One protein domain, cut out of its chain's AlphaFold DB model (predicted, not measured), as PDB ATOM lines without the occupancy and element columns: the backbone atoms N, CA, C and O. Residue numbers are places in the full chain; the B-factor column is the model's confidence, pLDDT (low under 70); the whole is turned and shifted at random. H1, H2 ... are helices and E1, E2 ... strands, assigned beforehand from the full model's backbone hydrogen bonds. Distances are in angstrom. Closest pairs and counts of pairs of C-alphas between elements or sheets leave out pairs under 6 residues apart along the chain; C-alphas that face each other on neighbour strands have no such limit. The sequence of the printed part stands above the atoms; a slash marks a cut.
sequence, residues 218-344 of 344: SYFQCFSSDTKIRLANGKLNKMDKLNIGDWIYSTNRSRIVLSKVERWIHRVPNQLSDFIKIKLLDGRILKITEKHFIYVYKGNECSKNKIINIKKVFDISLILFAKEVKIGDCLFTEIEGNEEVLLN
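What this domain is: This is residues 218 to 344 of the 344 residues of the protein "HintN domain-containing protein" of Meloidogyne hapla (UniProt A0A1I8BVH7). Short strands make an incomplete ring round the middle of the domain: one curled sheet of five strands, E8, E11, E10, E7 and E9, forms one side, and three separate hairpins, E1 with E2, E3 with E4 and E5 with E6, stand round the rest. The single short helix H1 packs on one face of the curled sheet and also meets the E3 and E4 hairpin at Arg 255, while residues 261 to 275, a long stretch with no named element, arch round the outside from E4 to E5. The printed part has 127 residues, and along it come E1, E2, E3, E4, E5, E6, E7, E8, H1, E9, E10 and E11. The class is mostly strand, though under half of the residues are in named elements; the four sheets are antiparallel, the largest in the order E8, E11, E10, E7, E9. The whole is compact, with a radius of gyration of the C-alphas of 14.8 A and spans of 41 by 31 by 24 A.

Where its parts are: Going along the printed part, E1 is residues 228 to 230 and begins at C-alpha 228, (-21.247, 31.023, -40.382); E2 is residues 236 to 238. E3, residues 247 to 252, is 14.6 A long from first to last C-alpha, and E4, residues 255 to 260, is 15.8 A long. E5 is residues 276 to 279 and E6 residues 285 to 288. E7, residues 293 to 297, is 13.1 A long and begins at C-alpha 293, (-21.238, 14.959, -47.051). E8 is residues 307 to 309, followed at once by H1, residues 310 to 316, which is 10.0 A long. E9 is residues 318 to 321, E10, residues 330 to 335, is 15.4 A long, and E11, residues 339 to 343, is 13.2 A long and ends at C-alpha 343, (-6.246, 20.950, -41.371).

How they stand to each other: In the strongly twisted largest sheet, E8 and E9 are the edge strands. N 308 of E8 and O 340 of E11 are 2.8 A apart, within hydrogen-bond range. E11 and E10 form a hairpin, with N 333 and O 341 at 2.9 A. The pairing is staggered: E10 pairs with E7 over its residues 330 to 331, where N 297 and O 330 are 2.9 A apart, and E7 pairs with E9 over its residues 293 to 296, where N 296 and O 318 are 2.8 A apart. H1 is on this sheet at a height of 8.4 A, across the strands at 80 degrees to E7 on the local plane; in H1 every O i to N i+4 pair is within hydrogen-bond range. The closest C-alphas of E4 and H1, those of Arg 255 and Ile 310, are 6.0 A apart. E3 and E4 form a hairpin, with N 250 and O 257 at 2.8 A. The closest C-alphas of E1 and E3, those of Arg 230 and Tyr 249, are 5.7 A apart. E1 and E2 form a hairpin, with N 229 and O 237 at 2.8 A. E5 and E6 form a hairpin, with N 278 and O 286 at 2.8 A, and both are apart from the other named elements.

The domain as a whole: The two C-alphas farthest apart, those of Asn 270 and Asn 300, are 41.3 A apart. The printed part has no cut and ends at residue 344, the chain's last residue. The one long link is E4 to E5, 15 residues, whose C-alphas lie 14 to 23 A from the mean of the C-alphas. The mean pLDDT of the printed part is 87.6; residues 218 to 219, 304 to 305 and 336 to 344 are under 70, and E11 has a mean of 65.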
ATOM      1  N   SER A 218     -32.419  13.616 -39.199       57.06
ATOM      2  CA  SER A 218     -31.457  12.626 -39.690       57.06
ATOM      3  C   SER A 218     -31.506  12.308 -41.194       57.06
ATOM      4  O   SER A 218     -30.542  11.743 -41.708       57.06
ATOM      5  N   TYR A 219     -32.608  12.590 -41.903       66.81
ATOM      6  CA  TYR A 219     -32.687  12.360 -43.351       66.81
ATOM      7  C   TYR A 219     -32.145  13.527 -44.178       66.81
ATOM      8  O   TYR A 219     -31.652  13.314 -45.286       66.81
ATOM      9  N   PHE A 220     -32.207  14.749 -43.648       76.38
ATOM     10  CA  PHE A 220     -31.769  15.935 -44.368       76.38
ATOM     11  C   PHE A 220     -30.307  16.258 -44.060       76.38
ATOM     12  O   PHE A 220     -29.855  16.207 -42.918       76.38
ATOM     13  N   GLN A 221     -29.566  16.620 -45.105       89.81
ATOM     14  CA  GLN A 221     -28.169  17.036 -45.020       89.81
ATOM     15  C   GLN A 221     -28.115  18.506 -44.591       89.81
ATOM     16  O   GLN A 221     -28.000  19.423 -45.404       89.81
ATOM     17  N   CYS A 222     -28.235  18.740 -43.286       92.06
ATOM     18  CA  CYS A 222     -28.358  20.080 -42.712       92.06
ATOM     19  C   CYS A 222     -27.099  20.555 -41.988       92.06
ATOM     20  O   CYS A 222     -26.313  19.751 -41.479       92.06
ATOM     21  N   PHE A 223     -26.967  21.880 -41.933       94.06
ATOM     22  CA  PHE A 223     -26.031  22.631 -41.098       94.06
ATOM     23  C   PHE A 223     -26.781  23.184 -39.881       94.06
ATOM     24  O   PHE A 223     -28.010  23.301 -39.895       94.06
ATOM     25  N   SER A 224     -26.066  23.539 -38.819       94.12
ATOM     26  CA  SER A 224     -26.693  24.217 -37.684       94.12
ATOM     27  C   SER A 224     -27.075  25.663 -38.026       94.12
ATOM     28  O   SER A 224     -26.483  26.292 -38.910       94.12
ATOM     29  N   SER A 225     -28.055  26.216 -37.310       93.94
ATOM     30  CA  SER A 225     -28.473  27.621 -37.442       93.94
ATOM     31  C   SER A 225     -27.338  28.624 -37.237       93.94
ATOM     32  O   SER A 225     -27.253  29.615 -37.959       93.94
ATOM     33  N   ASP A 226     -26.434  28.340 -36.301       94.25
ATOM     34  CA  ASP A 226     -25.291  29.181 -35.945       94.25
ATOM     35  C   ASP A 226     -24.071  29.015 -36.870       94.25
ATOM     36  O   ASP A 226     -23.080  29.726 -36.688       94.25
ATOM     37  N   THR A 227     -24.133  28.130 -37.873       94.62
ATOM     38  CA  THR A 227     -23.064  27.981 -38.872       94.62
ATOM     39  C   THR A 227     -22.861  29.299 -39.623       94.62
ATOM     40  O   THR A 227     -23.817  29.886 -40.127       94.62
ATOM     41  N   LYS A 228     -21.612  29.773 -39.700       94.50
ATOM     42  CA  LYS A 228     -21.247  31.023 -40.382       94.50
ATOM     43  C   LYS A 228     -20.911  30.766 -41.850       94.50
ATOM     44  O   LYS A 228     -20.180  29.833 -42.159       94.50
ATOM     45  N   ILE A 229     -21.411  31.623 -42.732       93.62
ATOM     46  CA  ILE A 229     -21.241  31.553 -44.187       93.62
ATOM     47  C   ILE A 229     -20.726  32.889 -44.685       93.62
ATOM     48  O   ILE A 229     -21.182  33.941 -44.236       93.62
ATOM     49  N   ARG A 230     -19.785  32.848 -45.626       94.19
ATOM     50  CA  ARG A 230     -19.213  34.051 -46.219       94.19
ATOM     51  C   ARG A 230     -20.095  34.560 -47.355       94.19
ATOM     52  O   ARG A 230     -20.330  33.860 -48.339       94.19
ATOM     53  N   LEU A 231     -20.579  35.787 -47.206       95.44
ATOM     54  CA  LEU A 231     -21.334  36.518 -48.220       95.44
ATOM     55  C   LEU A 231     -20.389  37.136 -49.256       95.44
ATOM     56  O   LEU A 231     -19.208  37.323 -48.979       95.44
ATOM     57  N   ALA A 232     -20.916  37.539 -50.413       95.06
ATOM     58  CA  ALA A 232     -20.150  38.183 -51.485       95.06
ATOM     59  C   ALA A 232     -19.387  39.444 -51.045       95.06
ATOM     60  O   ALA A 232     -18.310  39.723 -51.563       95.06
ATOM     61  N   ASN A 233     -19.903  40.172 -50.051       93.12
ATOM     62  CA  ASN A 233     -19.244  41.342 -49.461       93.12
ATOM     63  C   ASN A 233     -18.113  40.989 -48.469       93.12
ATOM     64  O   ASN A 233     -17.634  41.868 -47.758       93.12
ATOM     65  N   GLY A 234     -17.739  39.711 -48.360       91.19
ATOM     66  CA  GLY A 234     -16.707  39.207 -47.452       91.19
ATOM     67  C   GLY A 234     -17.172  39.008 -46.007       91.19
ATOM     68  O   GLY A 234     -16.491  38.330 -45.240       91.19
ATOM     69  N   LYS A 235     -18.344  39.527 -45.614       93.81
ATOM     70  CA  LYS A 235     -18.857  39.366 -44.248       93.81
ATOM     71  C   LYS A 235     -19.305  37.929 -43.996       93.81
ATOM     72  O   LYS A 235     -19.863  37.268 -44.871       93.81
ATOM     73  N   LEU A 236     -19.122  37.471 -42.762       94.12
ATOM     74  CA  LEU A 236     -19.697  36.220 -42.280       94.12
ATOM     75  C   LEU A 236     -21.104  36.473 -41.732       94.12
ATOM     76  O   LEU A 236     -21.274  37.298 -40.836       94.12
ATOM     77  N   ASN A 237     -22.094  35.734 -42.227       95.69
ATOM     78  CA  ASN A 237     -23.460  35.742 -41.711       95.69
ATOM     79  C   ASN A 237     -23.865  34.341 -41.233       95.69
ATOM     80  O   ASN A 237     -23.317  33.341 -41.691       95.69
ATOM     81  N   LYS A 238     -24.807  34.251 -40.296       95.88
ATOM     82  CA  LYS A 238     -25.313  32.958 -39.821       95.88
ATOM     83  C   LYS A 238     -26.248  32.326 -40.855       95.88
ATOM     84  O   LYS A 238     -26.986  33.027 -41.544       95.88
ATOM     85  N   MET A 239     -26.258  30.996 -40.921       94.00
ATOM     86  CA  MET A 239     -27.094  30.214 -41.838       94.00
ATOM     87  C   MET A 239     -28.598  30.470 -41.615       94.00
ATOM     88  O   MET A 239     -29.367  30.434 -42.571       94.00
ATOM     89  N   ASP A 240     -29.030  30.769 -40.384       94.00
ATOM     90  CA  ASP A 240     -30.418  31.145 -40.058       94.00
ATOM     91  C   ASP A 240     -30.811  32.572 -40.470       94.00
ATOM     92  O   ASP A 240     -32.005  32.865 -40.560       94.00
ATOM     93  N   LYS A 241     -29.831  33.440 -40.744       95.38
ATOM     94  CA  LYS A 241     -30.018  34.827 -41.197       95.38
ATOM     95  C   LYS A 241     -29.835  35.011 -42.700       95.38
ATOM     96  O   LYS A 241     -29.954  36.134 -43.176       95.38
ATOM     97  N   LEU A 242     -29.560  33.937 -43.437       95.31
ATOM     98  CA  LEU A 242     -29.528  33.978 -44.894       95.31
ATOM     99  C   LEU A 242     -30.936  34.112 -45.485       95.31
ATOM    100  O   LEU A 242     -31.900  33.485 -45.018       95.31
ATOM    101  N   ASN A 243     -31.021  34.880 -46.565       95.81
ATOM    102  CA  ASN A 243     -32.224  35.107 -47.352       95.81
ATOM    103  C   ASN A 243     -32.082  34.518 -48.758       95.81
ATOM    104  O   ASN A 243     -30.981  34.367 -49.291       95.81
ATOM    105  N   ILE A 244     -33.220  34.187 -49.372       96.56
ATOM    106  CA  ILE A 244     -33.251  33.915 -50.813       96.56
ATOM    107  C   ILE A 244     -32.832  35.205 -51.518       96.56
ATOM    108  O   ILE A 244     -33.334  36.279 -51.202       96.56
ATOM    109  N   GLY A 245     -31.896  35.093 -52.452       97.38
ATOM    110  CA  GLY A 245     -31.307  36.229 -53.149       97.38
ATOM    111  C   GLY A 245     -29.909  36.620 -52.680       97.38
ATOM    112  O   GLY A 245     -29.198  37.264 -53.452       97.38
ATOM    113  N   ASP A 246     -29.487  36.184 -51.490       97.56
ATOM    114  CA  ASP A 246     -28.135  36.443 -50.997       97.56
ATOM    115  C   ASP A 246     -27.092  35.763 -51.891       97.56
ATOM    116  O   ASP A 246     -27.254  34.615 -52.313       97.56
ATOM    117  N   TRP A 247     -25.991  36.464 -52.156       97.75
ATOM    118  CA  TRP A 247     -24.830  35.907 -52.844       97.75
ATOM    119  C   TRP A 247     -23.808  35.424 -51.823       97.75
ATOM    120  O   TRP A 247     -23.345  36.200 -50.983       97.75
ATOM    121  N   ILE A 248     -23.439  34.151 -51.914       96.19
ATOM    122  CA  ILE A 248     -22.514  33.486 -50.996       96.19
ATOM    123  C   ILE A 248     -21.307  32.935 -51.745       96.19
ATOM    124  O   ILE A 248     -21.395  32.612 -52.930       96.19
ATOM    125  N   TYR A 249     -20.187  32.802 -51.042       93.25
ATOM    126  CA  TYR A 249     -19.054  32.037 -51.546       93.25
ATOM    127  C   TYR A 249     -19.395  30.545 -51.547       93.25
ATOM    128  O   TYR A 249     -19.936  30.001 -50.585       93.25
ATOM    129  N   SER A 250     -19.089  29.899 -52.663       91.81
ATOM    130  CA  SER A 250     -19.235  28.470 -52.887       91.81
ATOM    131  C   SER A 250     -18.069  27.979 -53.739       91.81
ATOM    132  O   SER A 250     -17.224  28.752 -54.188       91.81
ATOM    133  N   THR A 251     -18.022  26.684 -53.993       87.12
ATOM    134  CA  THR A 251     -16.959  26.048 -54.761       87.12
ATOM    135  C   THR A 251     -17.565  25.379 -55.977       87.12
ATOM    136  O   THR A 251     -18.494  24.581 -55.853       87.12
ATOM    137  N   ASN A 252     -17.007  25.640 -57.154       84.81
ATOM    138  CA  ASN A 252     -17.122  24.684 -58.248       84.81
ATOM    139  C   ASN A 252     -15.843  23.832 -58.281       84.81
ATOM    140  O   ASN A 252     -14.852  24.189 -57.650       84.81
ATOM    141  N   ARG A 253     -15.826  22.741 -59.056       82.12
ATOM    142  CA  ARG A 253     -14.669  21.824 -59.165       82.12
ATOM    143  C   ARG A 253     -13.323  22.489 -59.500       82.12
ATOM    144  O   ARG A 253     -12.296  21.827 -59.501       82.12
ATOM    145  N   SER A 254     -13.319  23.767 -59.878       82.44
ATOM    146  CA  SER A 254     -12.156  24.463 -60.420       82.44
ATOM    147  C   SER A 254     -11.734  25.734 -59.694       82.44
ATOM    148  O   SER A 254     -10.583  26.138 -59.845       82.44
ATOM    149  N   ARG A 255     -12.651  26.392 -58.982       86.00
ATOM    150  CA  ARG A 255     -12.448  27.686 -58.329       86.00
ATOM    151  C   ARG A 255     -13.554  27.947 -57.316       86.00
ATOM    152  O   ARG A 255     -14.663  27.417 -57.427       86.00
ATOM    153  N   ILE A 256     -13.262  28.857 -56.405       87.69
ATOM    154  CA  ILE A 256     -14.276  29.493 -55.577       87.69
ATOM    155  C   ILE A 256     -15.106  30.422 -56.476       87.69
ATOM    156  O   ILE A 256     -14.582  31.104 -57.362       87.69
ATOM    157  N   VAL A 257     -16.423  30.378 -56.316       91.81
ATOM    158  CA  VAL A 257     -17.400  31.146 -57.094       91.81
ATOM    159  C   VAL A 257     -18.416  31.789 -56.164       91.81
ATOM    160  O   VAL A 257     -18.648  31.314 -55.057       91.81
ATOM    161  N   LEU A 258     -19.059  32.857 -56.629       94.81
ATOM    162  CA  LEU A 258     -20.255  33.370 -55.977       94.81
ATOM    163  C   LEU A 258     -21.476  32.620 -56.503       94.81
ATOM    164  O   LEU A 258     -21.629  32.428 -57.710       94.81
ATOM    165  N   SER A 259     -22.342  32.188 -55.598       96.31
ATOM    166  CA  SER A 259     -23.603  31.523 -55.917       96.31
ATOM    167  C   SER A 259     -24.744  32.230 -55.205       96.31
ATOM    168  O   SER A 259     -24.614  32.616 -54.044       96.31
ATOM    169  N   LYS A 260     -25.855  32.424 -55.913       97.50
ATOM    170  CA  LYS A 260     -27.064  33.027 -55.355       97.50
ATOM    171  C   LYS A 260     -27.871  31.954 -54.625       97.50
ATOM    172  O   LYS A 260     -28.039  30.850 -55.137       97.50
ATOM    173  N   VAL A 261     -28.382  32.268 -53.440       96.19
ATOM    174  CA  VAL A 261     -29.317  31.392 -52.725       96.19
ATOM    175  C   VAL A 261     -30.668  31.451 -53.438       96.19
ATOM    176  O   VAL A 261     -31.368  32.456 -53.351       96.19
ATOM    177  N   GLU A 262     -31.034  30.392 -54.159       96.06
ATOM    178  CA  GLU A 262     -32.271  30.359 -54.956       96.06
ATOM    179  C   GLU A 262     -33.482  29.851 -54.170       96.06
ATOM    180  O   GLU A 262     -34.581  30.380 -54.305       96.06
ATOM    181  N   ARG A 263     -33.294  28.822 -53.336       93.38
ATOM    182  CA  ARG A 263     -34.369  28.203 -52.548       93.38
ATOM    183  C   ARG A 263     -33.836  27.455 -51.333       93.38
ATOM    184  O   ARG A 263     -32.664  27.081 -51.278       93.38
ATOM    185  N   TRP A 264     -34.728  27.160 -50.391       89.44
ATOM    186  CA  TRP A 264     -34.454  26.269 -49.265       89.44
ATOM    187  C   TRP A 264     -34.979  24.868 -49.568       89.44
ATOM    188  O   TRP A 264     -36.178  24.693 -49.743       89.44
ATOM    189  N   ILE A 265     -34.095  23.868 -49.595       88.31
ATOM    190  CA  ILE A 265     -34.517  22.456 -49.639       88.31
ATOM    191  C   ILE A 265     -35.042  22.024 -48.261       88.31
ATOM    192  O   ILE A 265     -35.987  21.250 -48.166       88.31
ATOM    193  N   HIS A 266     -34.456  22.559 -47.184       87.50
ATOM    194  CA  HIS A 266     -34.907  22.345 -45.810       87.50
ATOM    195  C   HIS A 266     -34.598  23.575 -44.939       87.50
ATOM    196  O   HIS A 266     -33.451  24.042 -44.890       87.50
ATOM    197  N   ARG A 267     -35.635  24.134 -44.294       87.56
ATOM    198  CA  ARG A 267     -35.548  25.238 -43.320       87.56
ATOM    199  C   ARG A 267     -36.795  25.244 -42.435       87.56
ATOM    200  O   ARG A 267     -37.821  25.796 -42.813       87.56
ATOM    201  N   VAL A 268     -36.688  24.660 -41.245       87.38
ATOM    202  CA  VAL A 268     -37.753  24.677 -40.235       87.38
ATOM    203  C   VAL A 268     -37.168  25.288 -38.957       87.38
ATOM    204  O   VAL A 268     -36.440  24.598 -38.243       87.38
ATOM    205  N   PRO A 269     -37.424  26.582 -38.672       79.94
ATOM    206  CA  PRO A 269     -36.715  27.341 -37.639       79.94
ATOM    207  C   PRO A 269     -36.751  26.747 -36.236       79.94
ATOM    208  O   PRO A 269     -35.842  27.018 -35.474       79.94
ATOM    209  N   ASN A 270     -37.761  25.942 -35.906       83.12
ATOM    210  CA  ASN A 270     -37.924  25.337 -34.582       83.12
ATOM    211  C   ASN A 270     -37.660  23.824 -34.584       83.12
ATOM    212  O   ASN A 270     -37.886  23.150 -33.580       83.12
ATOM    213  N   GLN A 271     -37.197  23.267 -35.709       84.62
ATOM    214  CA  GLN A 271     -36.888  21.847 -35.789       84.62
ATOM    215  C   GLN A 271     -35.561  21.565 -35.098       84.62
ATOM    216  O   GLN A 271     -34.496  22.032 -35.510       84.62
ATOM    217  N   LEU A 272     -35.653  20.755 -34.052       87.25
ATOM    218  CA  LEU A 272     -34.517  20.246 -33.311       87.25
ATOM    219  C   LEU A 272     -33.863  19.082 -34.061       87.25
ATOM    220  O   LEU A 272     -34.540  18.119 -34.428       87.25
ATOM    221  N   SER A 273     -32.542  19.140 -34.223       88.50
ATOM    222  CA  SER A 273     -31.742  18.062 -34.809       88.50
ATOM    223  C   SER A 273     -30.536  17.716 -33.945       88.50
ATOM    224  O   SER A 273     -29.985  18.573 -33.250       88.50
ATOM    225  N   ASP A 274     -30.108  16.460 -34.039       90.75
ATOM    226  CA  ASP A 274     -28.788  16.044 -33.583       90.75
ATOM    227  C   ASP A 274     -27.741  16.492 -34.614       90.75
ATOM    228  O   ASP A 274     -27.980  16.454 -35.828       90.75
ATOM    229  N   PHE A 275     -26.599  16.959 -34.116       93.06
ATOM    230  CA  PHE A 275     -25.482  17.435 -34.922       93.06
ATOM    231  C   PHE A 275     -24.186  16.824 -34.410       93.06
ATOM    232  O   PHE A 275     -23.926  16.810 -33.207       93.06
ATOM    233  N   ILE A 276     -23.341  16.402 -35.340       94.94
ATOM    234  CA  ILE A 276     -21.940  16.111 -35.079       94.94
ATOM    235  C   ILE A 276     -21.198  17.441 -35.013       94.94
ATOM    236  O   ILE A 276     -21.331  18.290 -35.898       94.94
ATOM    237  N   LYS A 277     -20.418  17.616 -33.947       95.81
ATOM    238  CA  LYS A 277     -19.559  18.777 -33.722       95.81
ATOM    239  C   LYS A 277     -18.126  18.398 -34.070       95.81
ATOM    240  O   LYS A 277     -17.469  17.699 -33.307       95.81
ATOM    241  N   ILE A 278     -17.652  18.874 -35.214       95.25
ATOM    242  CA  ILE A 278     -16.272  18.696 -35.664       95.25
ATOM    243  C   ILE A 278     -15.489  19.934 -35.229       95.25
ATOM    244  O   ILE A 278     -15.849  21.052 -35.599       95.25
ATOM    245  N   LYS A 279     -14.450  19.744 -34.415       94.38
ATOM    246  CA  LYS A 279     -13.552  20.811 -33.961       94.38
ATOM    247  C   LYS A 279     -12.181  20.595 -34.591       94.38
ATOM    248  O   LYS A 279     -11.567  19.568 -34.337       94.38
ATOM    249  N   LEU A 280     -11.732  21.569 -35.374       91.25
ATOM    250  CA  LEU A 280     -10.414  21.573 -36.007       91.25
ATOM    251  C   LEU A 280      -9.335  22.032 -35.017       91.25
ATOM    252  O   LEU A 280      -9.632  22.706 -34.020       91.25
ATOM    253  N   LEU A 281      -8.070  21.727 -35.319       88.31
ATOM    254  CA  LEU A 281      -6.927  22.134 -34.492       88.31
ATOM    255  C   LEU A 281      -6.759  23.652 -34.347       88.31
ATOM    256  O   LEU A 281      -6.178  24.102 -33.364       88.31
ATOM    257  N   ASP A 282      -7.252  24.444 -35.296       85.88
ATOM    258  CA  ASP A 282      -7.216  25.912 -35.225       85.88
ATOM    259  C   ASP A 282      -8.369  26.516 -34.401       85.88
ATOM    260  O   ASP A 282      -8.536  27.733 -34.337       85.88
ATOM    261  N   GLY A 283      -9.178  25.667 -33.762       89.94
ATOM    262  CA  GLY A 283     -10.285  26.074 -32.906       89.94
ATOM    263  C   GLY A 283     -11.597  26.321 -33.645       89.94
ATOM    264  O   GLY A 283     -12.611  26.572 -32.986       89.94
ATOM    265  N   ARG A 284     -11.631  26.213 -34.979       90.31
ATOM    266  CA  ARG A 284     -12.888  26.316 -35.726       90.31
ATOM    267  C   ARG A 284     -13.768  25.100 -35.503       90.31
ATOM    268  O   ARG A 284     -13.304  23.988 -35.263       90.31
ATOM    269  N   ILE A 285     -15.072  25.345 -35.552       93.62
ATOM    270  CA  ILE A 285     -16.096  24.359 -35.230       93.62
ATOM    271  C   ILE A 285     -17.106  24.316 -36.370       93.62
ATOM    272  O   ILE A 285     -17.659  25.349 -36.749       93.62
ATOM    273  N   LEU A 286     -17.386  23.110 -36.857       94.12
ATOM    274  CA  LEU A 286     -18.456  22.816 -37.799       94.12
ATOM    275  C   LEU A 286     -19.488  21.914 -37.116       94.12
ATOM    276  O   LEU A 286     -19.141  20.874 -36.559       94.12
ATOM    277  N   LYS A 287     -20.761  22.317 -37.145       95.31
ATOM    278  CA  LYS A 287     -21.884  21.528 -36.624       95.31
ATOM    279  C   LYS A 287     -22.762  21.086 -37.785       95.31
ATOM    280  O   LYS A 287     -23.381  21.917 -38.453       95.31
ATOM    281  N   ILE A 288     -22.812  19.782 -38.024       94.88
ATOM    282  CA  ILE A 288     -23.454  19.224 -39.214       94.88
ATOM    283  C   ILE A 288     -24.184  17.917 -38.893       94.88
ATOM    284  O   ILE A 288     -23.852  17.226 -37.935       94.88
ATOM    285  N   THR A 289     -25.231  17.604 -39.644       94.19
ATOM    286  CA  THR A 289     -25.977  16.344 -39.465       94.19
ATOM    287  C   THR A 289     -25.147  15.135 -39.897       94.19
ATOM    288  O   THR A 289     -24.307  15.229 -40.787       94.19
ATOM    289  N   GLU A 290     -25.410  13.971 -39.299       94.88
ATOM    290  CA  GLU A 290     -24.626  12.741 -39.500       94.88
ATOM    291  C   GLU A 290     -24.475  12.305 -40.965       94.88
ATOM    292  O   GLU A 290     -23.446  11.740 -41.337       94.88
ATOM    293  N   LYS A 291     -25.497  12.559 -41.792       93.31
ATOM    294  CA  LYS A 291     -25.543  12.176 -43.213       93.31
ATOM    295  C   LYS A 291     -25.119  13.294 -44.167       93.31
ATOM    296  O   LYS A 291     -25.293  13.153 -45.373       93.31
ATOM    297  N   HIS A 292     -24.601  14.409 -43.665       94.62
ATOM    298  CA  HIS A 292     -24.077  15.457 -44.533       94.62
ATOM    299  C   HIS A 292     -22.723  15.035 -45.109       94.62
ATOM    300  O   HIS A 292     -21.885  14.510 -44.379       94.62
ATOM    301  N   PHE A 293     -22.509  15.264 -46.403       94.12
ATOM    302  CA  PHE A 293     -21.238  14.959 -47.051       94.12
ATOM    303  C   PHE A 293     -20.138  15.964 -46.698       94.12
ATOM    304  O   PHE A 293     -20.352  17.174 -46.729       94.12
ATOM    305  N   ILE A 294     -18.941  15.459 -46.413       93.50
ATOM    306  CA  ILE A 294     -17.737  16.252 -46.160       93.50
ATOM    307  C   ILE A 294     -16.598  15.721 -47.032       93.50
ATOM    308  O   ILE A 294     -16.441  14.512 -47.201       93.50
ATOM    309  N   TYR A 295     -15.797  16.643 -47.570       92.25
ATOM    310  CA  TYR A 295     -14.550  16.327 -48.259       92.25
ATOM    311  C   TYR A 295     -13.443  16.088 -47.235       92.25
ATOM    312  O   TYR A 295     -13.105  16.978 -46.453       92.25
ATOM    313  N   VAL A 296     -12.885  14.883 -47.257       93.00
ATOM    314  CA  VAL A 296     -11.839  14.419 -46.345       93.00
ATOM    315  C   VAL A 296     -10.621  14.004 -47.151       93.00
ATOM    316  O   VAL A 296     -10.744  13.372 -48.196       93.00
ATOM    317  N   TYR A 297      -9.430  14.295 -46.653       91.12
ATOM    318  CA  TYR A 297      -8.189  13.753 -47.187       91.12
ATOM    319  C   TYR A 297      -7.610  12.719 -46.218       91.12
ATOM    320  O   TYR A 297      -7.430  12.999 -45.035       91.12
ATOM    321  N   LYS A 298      -7.316  11.518 -46.732       85.75
ATOM    322  CA  LYS A 298      -6.793  10.368 -45.965       85.75
ATOM    323  C   LYS A 298      -5.281  10.170 -46.113       85.75
ATOM    324  O   LYS A 298      -4.789   9.055 -45.970       85.75
ATOM    325  N   GLY A 299      -4.537  11.218 -46.457       79.25
ATOM    326  CA  GLY A 299      -3.080  11.118 -46.494       79.25
ATOM    327  C   GLY A 299      -2.465  11.067 -45.099       79.25
ATOM    328  O   GLY A 299      -3.100  11.416 -44.109       79.25
ATOM    329  N   ASN A 300      -1.198  10.664 -45.048       72.38
ATOM    330  CA  ASN A 300      -0.482  10.409 -43.795       72.38
ATOM    331  C   ASN A 300      -0.264  11.668 -42.938       72.38
ATOM    332  O   ASN A 300      -0.039  11.553 -41.739       72.38
ATOM    333  N   GLU A 301      -0.323  12.862 -43.536       75.94
ATOM    334  CA  GLU A 301      -0.068  14.123 -42.841       75.94
ATOM    335  C   GLU A 301      -1.045  15.217 -43.283       75.94
ATOM    336  O   GLU A 301      -1.133  15.567 -44.467       75.94
ATOM    337  N   CYS A 302      -1.736  15.814 -42.310       79.12
ATOM    338  CA  CYS A 302      -2.420  17.085 -42.502       79.12
ATOM    339  C   CYS A 302      -1.373  18.197 -42.439       79.12
ATOM    340  O   CYS A 302      -0.972  18.643 -41.362       79.12
ATOM    341  N   SER A 303      -0.892  18.638 -43.592       73.56
ATOM    342  CA  SER A 303       0.057  19.742 -43.644       73.56
ATOM    343  C   SER A 303      -0.663  21.060 -43.336       73.56
ATOM    344  O   SER A 303      -1.235  21.682 -44.235       73.56
ATOM    345  N   LYS A 304      -0.612  21.506 -42.071       64.38
ATOM    346  CA  LYS A 304      -1.000  22.874 -41.695       64.38
ATOM    347  C   LYS A 304      -0.244  23.844 -42.611       64.38
ATOM    348  O   LYS A 304       0.971  23.738 -42.737       64.38
ATOM    349  N   ASN A 305      -0.962  24.755 -43.264       63.91
ATOM    350  CA  ASN A 305      -0.440  25.729 -44.239       63.91
ATOM    351  C   ASN A 305      -0.060  25.170 -45.618       63.91
ATOM    352  O   ASN A 305       0.487  25.908 -46.439       63.91
ATOM    353  N   LYS A 306      -0.372  23.906 -45.931       77.75
ATOM    354  CA  LYS A 306      -0.316  23.464 -47.326       77.75
ATOM    355  C   LYS A 306      -1.504  24.051 -48.061       77.75
ATOM    356  O   LYS A 306      -2.627  23.567 -47.943       77.75
ATOM    357  N   ILE A 307      -1.205  25.099 -48.807       79.88
ATOM    358  CA  ILE A 307      -2.098  25.714 -49.770       79.88
ATOM    359  C   ILE A 307      -2.268  24.743 -50.937       79.88
ATOM    360  O   ILE A 307      -1.302  24.329 -51.588       79.88
ATOM    361  N   ILE A 308      -3.508  24.343 -51.179       81.50
ATOM    362  CA  ILE A 308      -3.880  23.437 -52.255       81.50
ATOM    363  C   ILE A 308      -4.836  24.186 -53.177       81.50
ATOM    364  O   ILE A 308      -5.791  24.831 -52.748       81.50
ATOM    365  N   ASN A 309      -4.577  24.092 -54.481       84.75
ATOM    366  CA  ASN A 309      -5.525  24.573 -55.470       84.75
ATOM    367  C   ASN A 309      -6.796  23.724 -55.395       84.75
ATOM    368  O   ASN A 309      -6.719  22.498 -55.448       84.75
ATOM    369  N   ILE A 310      -7.950  24.372 -55.369       84.62
ATOM    370  CA  ILE A 310      -9.247  23.709 -55.249       84.62
ATOM    371  C   ILE A 310      -9.494  22.586 -56.270       84.62
ATOM    372  O   ILE A 310     -10.143  21.604 -55.939       84.62
ATOM    373  N   LYS A 311      -8.924  22.647 -57.484       86.00
ATOM    374  CA  LYS A 311      -8.996  21.523 -58.440       86.00
ATOM    375  C   LYS A 311      -8.456  20.234 -57.831       86.00
ATOM    376  O   LYS A 311      -9.119  19.206 -57.858       86.00
ATOM    377  N   LYS A 312      -7.283  20.338 -57.207       85.94
ATOM    378  CA  LYS A 312      -6.629  19.208 -56.554       85.94
ATOM    379  C   LYS A 312      -7.426  18.717 -55.358       85.94
ATOM    380  O   LYS A 312      -7.352  17.534 -55.076       85.94
ATOM    381  N   VAL A 313      -8.182  19.583 -54.677       85.56
ATOM    382  CA  VAL A 313      -9.048  19.171 -53.563       85.56
ATOM    383  C   VAL A 313     -10.030  18.110 -54.040       85.56
ATOM    384  O   VAL A 313     -10.086  17.039 -53.450       85.56
ATOM    385  N   PHE A 314     -10.729  18.338 -55.152       85.50
ATOM    386  CA  PHE A 314     -11.659  17.349 -55.708       85.50
ATOM    387  C   PHE A 314     -10.967  16.077 -56.219       85.50
ATOM    388  O   PHE A 314     -11.575  15.013 -56.169       85.50
ATOM    389  N   ASP A 315      -9.715  16.174 -56.672       87.75
ATOM    390  CA  ASP A 315      -8.957  15.019 -57.171       87.75
ATOM    391  C   ASP A 315      -8.421  14.122 -56.041       87.75
ATOM    392  O   ASP A 315      -8.303  12.910 -56.217       87.75
ATOM    393  N   ILE A 316      -8.070  14.704 -54.886       87.81
ATOM    394  CA  ILE A 316      -7.430  13.983 -53.767       87.81
ATOM    395  C   ILE A 316      -8.371  13.703 -52.593       87.81
ATOM    396  O   ILE A 316      -7.982  13.008 -51.653       87.81
ATOM    397  N   SER A 317      -9.566  14.292 -52.592       89.88
ATOM    398  CA  SER A 317     -10.523  14.137 -51.499       89.88
ATOM    399  C   SER A 317     -11.409  12.913 -51.684       89.88
ATOM    400  O   SER A 317     -11.784  12.515 -52.784       89.88
ATOM    401  N   LEU A 318     -11.782  12.339 -50.550       92.62
ATOM    402  CA  LEU A 318     -12.859  11.379 -50.419       92.62
ATOM    403  C   LEU A 318     -14.092  12.113 -49.902       92.62
ATOM    404  O   LEU A 318     -13.997  12.951 -49.006       92.62
ATOM    405  N   ILE A 319     -15.255  11.777 -50.451       93.25
ATOM    406  CA  ILE A 319     -16.537  12.276 -49.961       93.25
ATOM    407  C   ILE A 319     -17.064  11.256 -48.956       93.25
ATOM    408  O   ILE A 319     -17.405  10.139 -49.340       93.25
ATOM    409  N   LEU A 320     -17.119  11.639 -47.683       95.19
ATOM    410  CA  LEU A 320     -17.619  10.796 -46.596       95.19
ATOM    411  C   LEU A 320     -18.859  11.415 -45.962       95.19
ATOM    412  O   LEU A 320     -19.063  12.631 -46.024       95.19
ATOM    413  N   PHE A 321     -19.677  10.590 -45.312       96.00
ATOM    414  CA  PHE A 321     -20.680  11.126 -44.397       96.00
ATOM    415  C   PHE A 321     -20.001  11.708 -43.155       96.00
ATOM    416  O   PHE A 321     -19.003  11.176 -42.674       96.00
ATOM    417  N   ALA A 322     -20.572  12.764 -42.574       95.44
ATOM    418  CA  ALA A 322     -20.021  13.403 -41.380       95.44
ATOM    419  C   ALA A 322     -19.812  12.424 -40.208       95.44
ATOM    420  O   ALA A 322     -18.856  12.571 -39.455       95.44
ATOM    421  N   LYS A 323     -20.665  11.396 -40.073       95.75
ATOM    422  CA  LYS A 323     -20.514  10.333 -39.057       95.75
ATOM    423  C   LYS A 323     -19.313   9.407 -39.264       95.75
ATOM    424  O   LYS A 323     -18.957   8.664 -38.356       95.75
ATOM    425  N   GLU A 324     -18.737   9.398 -40.461       96.12
ATOM    426  CA  GLU A 324     -17.598   8.551 -40.832       96.12
ATOM    427  C   GLU A 324     -16.262   9.285 -40.679       96.12
ATOM    428  O   GLU A 324     -15.208   8.649 -40.757       96.12
ATOM    429  N   VAL A 325     -16.303  10.601 -40.436       95.06
ATOM    430  CA  VAL A 325     -15.128  11.418 -40.128       95.06
ATOM    431  C   VAL A 325     -14.584  11.007 -38.762       95.06
ATOM    432  O   VAL A 325     -15.320  10.940 -37.775       95.06
ATOM    433  N   LYS A 326     -13.285  10.721 -38.702       93.88
ATOM    434  CA  LYS A 326     -12.583  10.284 -37.491       93.88
ATOM    435  C   LYS A 326     -11.611  11.356 -37.013       93.88
ATOM    436  O   LYS A 326     -11.148  12.184 -37.786       93.88
ATOM    437  N   ILE A 327     -11.267  11.312 -35.728       92.00
ATOM    438  CA  ILE A 327     -10.157  12.109 -35.191       92.00
ATOM    439  C   ILE A 327      -8.881  11.721 -35.949       92.00
ATOM    440  O   ILE A 327      -8.599  10.530 -36.088       92.00
ATOM    441  N   GLY A 328      -8.130  12.715 -36.425       90.00
ATOM    442  CA  GLY A 328      -6.954  12.514 -37.272       90.00
ATOM    443  C   GLY A 328      -7.221  12.700 -38.770       90.00
ATOM    444  O   GLY A 328      -6.265  12.778 -39.538       90.00
ATOM    445  N   ASP A 329      -8.488  12.759 -39.194       92.19
ATOM    446  CA  ASP A 329      -8.841  13.002 -40.590       92.19
ATOM    447  C   ASP A 329      -8.611  14.458 -40.980       92.19
ATOM    448  O   ASP A 329      -9.009  15.375 -40.266       92.19
ATOM    449  N   CYS A 330      -8.045  14.672 -42.168       92.06
ATOM    450  CA  CYS A 330      -7.786  16.020 -42.631       92.06
ATOM    451  C   CYS A 330      -8.995  16.605 -43.375       92.06
ATOM    452  O   CYS A 330      -9.484  16.009 -44.341       92.06
ATOM    453  N   LEU A 331      -9.427  17.801 -42.980       92.25
ATOM    454  CA  LEU A 331     -10.478  18.569 -43.642       92.25
ATOM    455  C   LEU A 331      -9.909  19.772 -44.388       92.25
ATOM    456  O   LEU A 331      -8.876  20.338 -44.024       92.25
ATOM    457  N   PHE A 332     -10.622  20.173 -45.433       89.50
ATOM    458  CA  PHE A 332     -10.290  21.361 -46.201       89.50
ATOM    459  C   PHE A 332     -10.970  22.592 -45.618       89.50
ATOM    460  O   PHE A 332     -12.135  22.572 -45.216       89.50
ATOM    461  N   THR A 333     -10.223  23.682 -45.592       86.94
ATOM    462  CA  THR A 333     -10.710  25.000 -45.223       86.94
ATOM    463  C   THR A 333     -10.386  25.984 -46.318       86.94
ATOM    464  O   THR A 333      -9.285  25.989 -46.840       86.94
ATOM    465  N   GLU A 334     -11.270  26.935 -46.548       80.31
ATOM    466  CA  GLU A 334     -10.926  28.119 -47.317       80.31
ATOM    467  C   GLU A 334      -9.946  29.038 -46.559       80.31
ATOM    468  O   GLU A 334     -10.090  29.245 -45.349       80.31
ATOM    469  N   ILE A 335      -8.987  29.612 -47.288       74.62
ATOM    470  CA  ILE A 335      -8.206  30.791 -46.889       74.62
ATOM    471  C   ILE A 335      -8.501  31.925 -47.885       74.62
ATOM    472  O   ILE A 335      -8.916  31.686 -49.022       74.62
ATOM    473  N   GLU A 336      -8.362  33.180 -47.454       65.31
ATOM    474  CA  GLU A 336      -8.452  34.335 -48.357       65.31
ATOM    475  C   GLU A 336      -7.527  34.142 -49.575       65.31
ATOM    476  O   GLU A 336      -6.335  33.914 -49.406       65.31
ATOM    477  N   GLY A 337      -8.075  34.215 -50.800       59.41
ATOM    478  CA  GLY A 337      -7.274  34.118 -52.036       59.41
ATOM    479  C   GLY A 337      -7.657  33.051 -53.075       59.41
ATOM    480  O   GLY A 337      -6.893  32.849 -54.012       59.41
ATOM    481  N   ASN A 338      -8.840  32.419 -53.003       59.31
ATOM    482  CA  ASN A 338      -9.247  31.260 -53.841       59.31
ATOM    483  C   ASN A 338      -8.471  29.964 -53.555       59.31
ATOM    484  O   ASN A 338      -8.371  29.084 -54.416       59.31
ATOM    485  N   GLU A 339      -7.929  29.850 -52.352       61.50
ATOM    486  CA  GLU A 339      -7.069  28.757 -51.934       61.50
ATOM    487  C   GLU A 339      -7.689  28.007 -50.758       61.50
ATOM    488  O   GLU A 339      -8.434  28.582 -49.959       61.50
ATOM    489  N   GLU A 340      -7.379  26.715 -50.651       69.19
ATOM    490  CA  GLU A 340      -7.778  25.905 -49.507       69.19
ATOM    491  C   GLU A 340      -6.555  25.391 -48.753       69.19
ATOM    492  O   GLU A 340      -5.521  25.077 -49.344       69.19
ATOM    493  N   VAL A 341      -6.679  25.295 -47.433       64.44
ATOM    494  CA  VAL A 341      -5.684  24.689 -46.555       64.44
ATOM    495  C   VAL A 341      -6.218  23.408 -45.956       64.44
ATOM    496  O   VAL A 341      -7.405  23.250 -45.683       64.44
ATOM    497  N   LEU A 342      -5.298  22.475 -45.771       68.06
ATOM    498  CA  LEU A 342      -5.551  21.202 -45.138       68.06
ATOM    499  C   LEU A 342      -5.324  21.310 -43.627       68.06
ATOM    500  O   LEU A 342      -4.243  21.705 -43.186       68.06
ATOM    501  N   LEU A 343      -6.324  20.943 -42.831       64.00
ATOM    502  CA  LEU A 343      -6.246  20.950 -41.371       64.00
ATOM    503  C   LEU A 343      -6.618  19.597 -40.790       64.00
ATOM    504  O   LEU A 343      -7.398  18.871 -41.388       64.00
ATOM    505  N   ASN A 344      -6.047  19.302 -39.625       53.47
ATOM    506  CA  ASN A 344      -6.412  18.169 -38.773       53.47
ATOM    507  C   ASN A 344      -7.458  18.618 -37.748       53.47
ATOM    508  O   ASN A 344      -7.376  19.805 -37.327       53.47
TER     509      ASN A 344